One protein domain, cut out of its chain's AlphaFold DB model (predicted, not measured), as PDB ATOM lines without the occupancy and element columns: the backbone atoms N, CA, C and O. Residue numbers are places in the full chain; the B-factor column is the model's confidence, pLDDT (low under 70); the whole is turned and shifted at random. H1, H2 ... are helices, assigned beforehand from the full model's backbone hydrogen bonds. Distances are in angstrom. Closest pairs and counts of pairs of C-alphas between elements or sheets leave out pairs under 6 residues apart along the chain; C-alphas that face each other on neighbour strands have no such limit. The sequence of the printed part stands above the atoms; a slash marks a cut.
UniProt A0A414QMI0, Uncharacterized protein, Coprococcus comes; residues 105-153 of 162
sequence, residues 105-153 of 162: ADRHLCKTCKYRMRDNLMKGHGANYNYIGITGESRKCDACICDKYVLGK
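AT A GLANCE: This is residues 105 to 153 of the 162 residues of an uncharacterized protein of Coprococcus comes (UniProt A0A414QMI0). Little regular structure is seen here: a small fold of loops, with the short helix H2 beside its middle, the shorter H1 at one end, and loops at the other end, where Ile 145 lies. The long stretches of residues 105 to 119 and 136 to 153 have no named element. The printed part has 49 residues, with H1 then H2 along the chain and no named strand; the class is all helix, though named elements hold only 11 residues. It is compact, with a radius of gyration of the C-alphas of 10.2 A, and rounded, spanning 28 by 21 by 16 A.

IN THESE COORDINATES: H2, residues 130 to 135, is 8.9 A long and begins at C-alpha 130 (-29.309, 1.323, 47.476). H1, residues 120 to 124, begins at C-alpha 120 (-28.033, -9.649, 49.027).

HOW THE PARTS SIT: H2 and H1 are close but not clearly touching; their closest C-alphas, Gly 133 and Met 122, are 7.1 A apart. A tight link joins them. In both, every O i to N i+4 pair is within hydrogen-bond range.

THE WHOLE: The C-alphas farthest apart, Leu 121 and Ile 145, are 28.7 A apart. The printed part has no cut. Its mean pLDDT is 72.3, with 17 residues under 70, among them 105 to 109 and 141 to 145.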
ATOM      1  N   ALA A 105     -17.524  12.116  41.235       60.00
ATOM      2  CA  ALA A 105     -17.082  10.847  40.646       60.00
ATOM      3  C   ALA A 105     -17.263   9.664  41.621       60.00
ATOM      4  O   ALA A 105     -17.661   8.571  41.223       60.00
ATOM      5  N   ASP A 106     -17.075   9.917  42.914       63.16
ATOM      6  CA  ASP A 106     -17.364   9.026  44.045       63.16
ATOM      7  C   ASP A 106     -18.849   9.049  44.481       63.16
ATOM      8  O   ASP A 106     -19.248   8.336  45.404       63.16
ATOM      9  N   ARG A 107     -19.694   9.833  43.796       65.38
ATOM     10  CA  ARG A 107     -21.145   9.966  44.015       65.38
ATOM     11  C   ARG A 107     -21.539  10.472  45.411       65.38
ATOM     12  O   ARG A 107     -22.663  10.196  45.849       65.38
ATOM     13  N   HIS A 108     -20.669  11.204  46.112       67.62
ATOM     14  CA  HIS A 108     -20.923  11.666  47.483       67.62
ATOM     15  C   HIS A 108     -22.145  12.592  47.625       67.62
ATOM     16  O   HIS A 108     -22.823  12.547  48.659       67.62
ATOM     17  N   LEU A 109     -22.485  13.372  46.591       63.47
ATOM     18  CA  LEU A 109     -23.687  14.218  46.569       63.47
ATOM     19  C   LEU A 109     -24.969  13.386  46.473       63.47
ATOM     20  O   LEU A 109     -26.007  13.759  47.026       63.47
ATOM     21  N   CYS A 110     -24.902  12.198  45.864       70.06
ATOM     22  CA  CYS A 110     -26.035  11.289  45.855       70.06
ATOM     23  C   CYS A 110     -26.131  10.547  47.195       70.06
ATOM     24  O   CYS A 110     -25.652   9.419  47.348       70.06
ATOM     25  N   LYS A 111     -26.861  11.125  48.155       66.81
ATOM     26  CA  LYS A 111     -27.101  10.510  49.474       66.81
ATOM     27  C   LYS A 111     -27.700   9.100  49.403       66.81
ATOM     28  O   LYS A 111     -27.486   8.335  50.330       66.81
ATOM     29  N   THR A 112     -28.419   8.724  48.341       72.25
ATOM     30  CA  THR A 112     -28.961   7.358  48.176       72.25
ATOM     31  C   THR A 112     -28.019   6.422  47.397       72.25
ATOM     32  O   THR A 112     -28.071   5.213  47.599       72.25
ATOM     33  N   CYS A 113     -27.149   6.947  46.528       67.38
ATOM     34  CA  CYS A 113     -26.244   6.157  45.677       67.38
ATOM     35  C   CYS A 113     -24.896   5.896  46.346       67.38
ATOM     36  O   CYS A 113     -24.291   4.865  46.074       67.38
ATOM     37  N   LYS A 114     -24.439   6.804  47.220       65.00
ATOM     38  CA  LYS A 114     -23.216   6.612  48.010       65.00
ATOM     39  C   LYS A 114     -23.284   5.362  48.891       65.00
ATOM     40  O   LYS A 114     -22.266   4.789  49.256       65.00
ATOM     41  N   TYR A 115     -24.497   4.926  49.238       72.88
ATOM     42  CA  TYR A 115     -24.711   3.701  49.993       72.88
ATOM     43  C   TYR A 115     -24.879   2.510  49.048       72.88
ATOM     44  O   TYR A 115     -25.764   2.491  48.185       72.88
ATOM     45  N   ARG A 116     -24.048   1.482  49.255       72.62
ATOM     46  CA  ARG A 116     -24.171   0.193  48.564       72.62
ATOM     47  C   ARG A 116     -25.529  -0.451  48.845       72.62
ATOM     48  O   ARG A 116     -26.109  -0.252  49.917       72.62
ATOM     49  N   MET A 117     -26.012  -1.239  47.881       79.62
ATOM     50  CA  MET A 117     -27.184  -2.094  48.077       79.62
ATOM     51  C   MET A 117     -26.988  -2.936  49.341       79.62
ATOM     52  O   MET A 117     -25.917  -3.507  49.546       79.62
ATOM     53  N   ARG A 118     -28.000  -2.992  50.210       75.56
ATOM     54  CA  ARG A 118     -27.938  -3.811  51.432       75.56
ATOM     55  C   ARG A 118     -28.510  -5.208  51.229       75.56
ATOM     56  O   ARG A 118     -28.044  -6.135  51.878       75.56
ATOM     57  N   ASP A 119     -29.488  -5.343  50.342       80.56
ATOM     58  CA  ASP A 119     -30.153  -6.606  50.044       80.56
ATOM     59  C   ASP A 119     -29.251  -7.516  49.190       80.56
ATOM     60  O   ASP A 119     -28.788  -7.116  48.121       80.56
ATOM     61  N   ASN A 120     -28.956  -8.722  49.685       81.12
ATOM     62  CA  ASN A 120     -28.033  -9.649  49.027       81.12
ATOM     63  C   ASN A 120     -28.654 -10.366  47.821       81.12
ATOM     64  O   ASN A 120     -27.924 -10.670  46.881       81.12
ATOM     65  N   LEU A 121     -29.974 -10.579  47.810       82.62
ATOM     66  CA  LEU A 121     -30.671 -11.131  46.649       82.62
ATOM     67  C   LEU A 121     -30.585 -10.130  45.494       82.62
ATOM     68  O   LEU A 121     -30.158 -10.469  44.394       82.62
ATOM     69  N   MET A 122     -30.869  -8.858  45.778       77.69
ATOM     70  CA  MET A 122     -30.784  -7.788  44.781       77.69
ATOM     71  C   MET A 122     -29.355  -7.585  44.259       77.69
ATOM     72  O   MET A 122     -29.170  -7.336  43.068       77.69
ATOM     73  N   LYS A 123     -28.328  -7.748  45.106       79.75
ATOM     74  CA  LYS A 123     -26.927  -7.769  44.644       79.75
ATOM     75  C   LYS A 123     -26.656  -8.910  43.667       79.75
ATOM     76  O   LYS A 123     -25.972  -8.681  42.676       79.75
ATOM     77  N   GLY A 124     -27.192 -10.104  43.933       79.00
ATOM     78  CA  GLY A 124     -27.074 -11.263  43.042       79.00
ATOM     79  C   GLY A 124     -27.642 -10.999  41.644       79.00
ATOM     80  O   GLY A 124     -27.116 -11.505  40.661       79.00
ATOM     81  N   HIS A 125     -28.640 -10.116  41.543       80.44
ATOM     82  CA  HIS A 125     -29.215  -9.646  40.279       80.44
ATOM     83  C   HIS A 125     -28.513  -8.404  39.689       80.44
ATOM     84  O   HIS A 125     -29.052  -7.749  38.799       80.44
ATOM     85  N   GLY A 126     -27.318  -8.045  40.174       74.38
ATOM     86  CA  GLY A 126     -26.515  -6.935  39.643       74.38
ATOM     87  C   GLY A 126     -26.872  -5.548  40.191       74.38
ATOM     88  O   GLY A 126     -26.355  -4.534  39.708       74.38
ATOM     89  N   ALA A 127     -27.727  -5.452  41.214       79.00
ATOM     90  CA  ALA A 127     -28.079  -4.170  41.815       79.00
ATOM     91  C   ALA A 127     -27.009  -3.706  42.823       79.00
ATOM     92  O   ALA A 127     -26.956  -4.149  43.970       79.00
ATOM     93  N   ASN A 128     -26.163  -2.759  42.406       74.19
ATOM     94  CA  ASN A 128     -24.985  -2.339  43.181       74.19
ATOM     95  C   ASN A 128     -25.247  -1.236  44.233       74.19
ATOM     96  O   ASN A 128     -24.526  -1.135  45.229       74.19
ATOM     97  N   TYR A 129     -26.287  -0.415  44.057       79.44
ATOM     98  CA  TYR A 129     -26.533   0.787  44.873       79.44
ATOM     99  C   TYR A 129     -27.925   0.772  45.501       79.44
ATOM    100  O   TYR A 129     -28.883   0.318  44.879       79.44
ATOM    101  N   ASN A 130     -28.065   1.350  46.699       78.31
ATOM    102  CA  ASN A 130     -29.309   1.323  47.476       78.31
ATOM    103  C   ASN A 130     -30.507   1.989  46.766       78.31
ATOM    104  O   ASN A 130     -31.651   1.651  47.047       78.31
ATOM    105  N   TYR A 131     -30.260   2.898  45.815       80.12
ATOM    106  CA  TYR A 131     -31.317   3.516  45.008       80.12
ATOM    107  C   TYR A 131     -32.188   2.475  44.287       80.12
ATOM    108  O   TYR A 131     -33.406   2.551  44.395       80.12
ATOM    109  N   ILE A 132     -31.576   1.469  43.646       79.81
ATOM    110  CA  ILE A 132     -32.309   0.418  42.917       79.81
ATOM    111  C   ILE A 132     -33.213  -0.369  43.874       79.81
ATOM    112  O   ILE A 132     -34.338  -0.700  43.528       79.81
ATOM    113  N   GLY A 133     -32.766  -0.598  45.109       78.62
ATOM    114  CA  GLY A 133     -33.541  -1.332  46.111       78.62
ATOM    115  C   GLY A 133     -34.737  -0.545  46.645       78.62
ATOM    116  O   GLY A 133     -35.682  -1.140  47.150       78.62
ATOM    117  N   ILE A 134     -34.716   0.788  46.536       78.69
ATOM    118  CA  ILE A 134     -35.835   1.646  46.940       78.69
ATOM    119  C   ILE A 134     -36.809   1.859  45.778       78.69
ATOM    120  O   ILE A 134     -38.015   1.869  46.002       78.69
ATOM    121  N   THR A 135     -36.301   2.061  44.559       79.69
ATOM    122  CA  THR A 135     -37.126   2.475  43.413       79.69
ATOM    123  C   THR A 135     -37.432   1.366  42.413       79.69
ATOM    124  O   THR A 135     -38.211   1.607  41.501       79.69
ATOM    125  N   GLY A 136     -36.793   0.199  42.500       79.38
ATOM    126  CA  GLY A 136     -36.929  -0.896  41.530       79.38
ATOM    127  C   GLY A 136     -36.232  -0.660  40.182       79.38
ATOM    128  O   GLY A 136     -35.956  -1.610  39.463       79.38
ATOM    129  N   GLU A 137     -35.887   0.585  39.850       79.19
ATOM    130  CA  GLU A 137     -35.267   0.940  38.570       79.19
ATOM    131  C   GLU A 137     -33.857   1.529  38.694       79.19
ATOM    132  O   GLU A 137     -33.471   2.122  39.711       79.19
ATOM    133  N   SER A 138     -33.093   1.438  37.599       71.62
ATOM    134  CA  SER A 138     -31.853   2.194  37.441       71.62
ATOM    135  C   SER A 138     -32.153   3.694  37.349       71.62
ATOM    136  O   SER A 138     -33.180   4.131  36.833       71.62
ATOM    137  N   ARG A 139     -31.248   4.529  37.869       69.94
ATOM    138  CA  ARG A 139     -31.509   5.973  37.983       69.94
ATOM    139  C   ARG A 139     -31.493   6.711  36.636       69.94
ATOM    140  O   ARG A 139     -32.019   7.816  36.567       69.94
ATOM    141  N   LYS A 140     -30.876   6.121  35.601       70.44
ATOM    142  CA  LYS A 140     -30.693   6.704  34.254       70.44
ATOM    143  C   LYS A 140     -30.060   8.110  34.255       70.44
ATOM    144  O   LYS A 140     -30.205   8.855  33.294       70.44
ATOM    145  N   CYS A 141     -29.367   8.485  35.330       64.12
ATOM    146  CA  CYS A 141     -28.713   9.782  35.478       64.12
ATOM    147  C   CYS A 141     -27.190   9.642  35.390       64.12
ATOM    148  O   CYS A 141     -26.628   8.617  35.794       64.12
ATOM    149  N   ASP A 142     -26.525  10.705  34.949       60.88
ATOM    150  CA  ASP A 142     -25.067  10.781  34.974       60.88
ATOM    151  C   ASP A 142     -24.568  10.927  36.427       60.88
ATOM    152  O   ASP A 142     -25.165  11.635  37.242       60.88
ATOM    153  N   ALA A 143     -23.518  10.180  36.773       62.16
ATOM    154  CA  ALA A 143     -22.967  10.106  38.122       62.16
ATOM    155  C   ALA A 143     -22.393  11.448  38.574       62.16
ATOM    156  O   ALA A 143     -22.598  11.830  39.724       62.16
ATOM    157  N   CYS A 144     -21.740  12.185  37.670       58.31
ATOM    158  CA  CYS A 144     -21.011  13.404  38.018       58.31
ATOM    159  C   CYS A 144     -21.910  14.586  38.426       58.31
ATOM    160  O   CYS A 144     -21.415  15.562  38.973       58.31
ATOM    161  N   ILE A 145     -23.228  14.481  38.234       60.97
ATOM    162  CA  ILE A 145     -24.198  15.582  38.423       60.97
ATOM    163  C   ILE A 145     -25.374  15.189  39.323       60.97
ATOM    164  O   ILE A 145     -26.428  15.818  39.338       60.97
ATOM    165  N   CYS A 146     -25.237  14.064  40.018       70.06
ATOM    166  CA  CYS A 146     -26.347  13.389  40.657       70.06
ATOM    167  C   CYS A 146     -26.586  13.867  42.102       70.06
ATOM    168  O   CYS A 146     -25.899  13.406  43.013       70.06
ATOM    169  N   ASP A 147     -27.604  14.706  42.320       64.19
ATOM    170  CA  ASP A 147     -28.012  15.243  43.636       64.19
ATOM    171  C   ASP A 147     -29.265  14.572  44.238       64.19
ATOM    172  O   ASP A 147     -29.566  14.720  45.424       64.19
ATOM    173  N   LYS A 148     -30.011  13.801  43.436       67.12
ATOM    174  CA  LYS A 148     -31.308  13.237  43.841       67.12
ATOM    175  C   LYS A 148     -31.175  12.397  45.123       67.12
ATOM    176  O   LYS A 148     -30.291  11.540  45.247       67.12
ATOM    177  N   TYR A 149     -32.116  12.561  46.047       73.06
ATOM    178  CA  TYR A 149     -32.265  11.751  47.257       73.06
ATOM    179  C   TYR A 149     -33.647  11.102  47.269       73.06
ATOM    180  O   TYR A 149     -34.645  11.750  46.972       73.06
ATOM    181  N   VAL A 150     -33.696   9.812  47.589       72.75
ATOM    182  CA  VAL A 150     -34.948   9.088  47.829       72.75
ATOM    183  C   VAL A 150     -34.859   8.466  49.211       72.75
ATOM    184  O   VAL A 150     -33.929   7.699  49.491       72.75
ATOM    185  N   LEU A 151     -35.811   8.832  50.068       73.62
ATOM    186  CA  LEU A 151     -35.960   8.264  51.397       73.62
ATOM    187  C   LEU A 151     -36.548   6.853  51.262       73.62
ATOM    188  O   LEU A 151     -37.615   6.668  50.682       73.62
ATOM    189  N   GLY A 152     -35.827   5.852  51.763       70.38
ATOM    190  CA  GLY A 152     -36.321   4.476  51.816       70.38
ATOM    191  C   GLY A 152     -37.299   4.269  52.972       70.38
ATOM    192  O   GLY A 152     -37.320   5.047  53.926       70.38
ATOM    193  N   LYS A 153     -38.076   3.180  52.923       67.88
ATOM    194  CA  LYS A 153     -38.927   2.768  54.050       67.88
ATOM    195  C   LYS A 153     -38.055   2.564  55.299       67.88
ATOM    196  O   LYS A 153     -37.088   1.801  55.269       67.88
TER     197      LYS A 153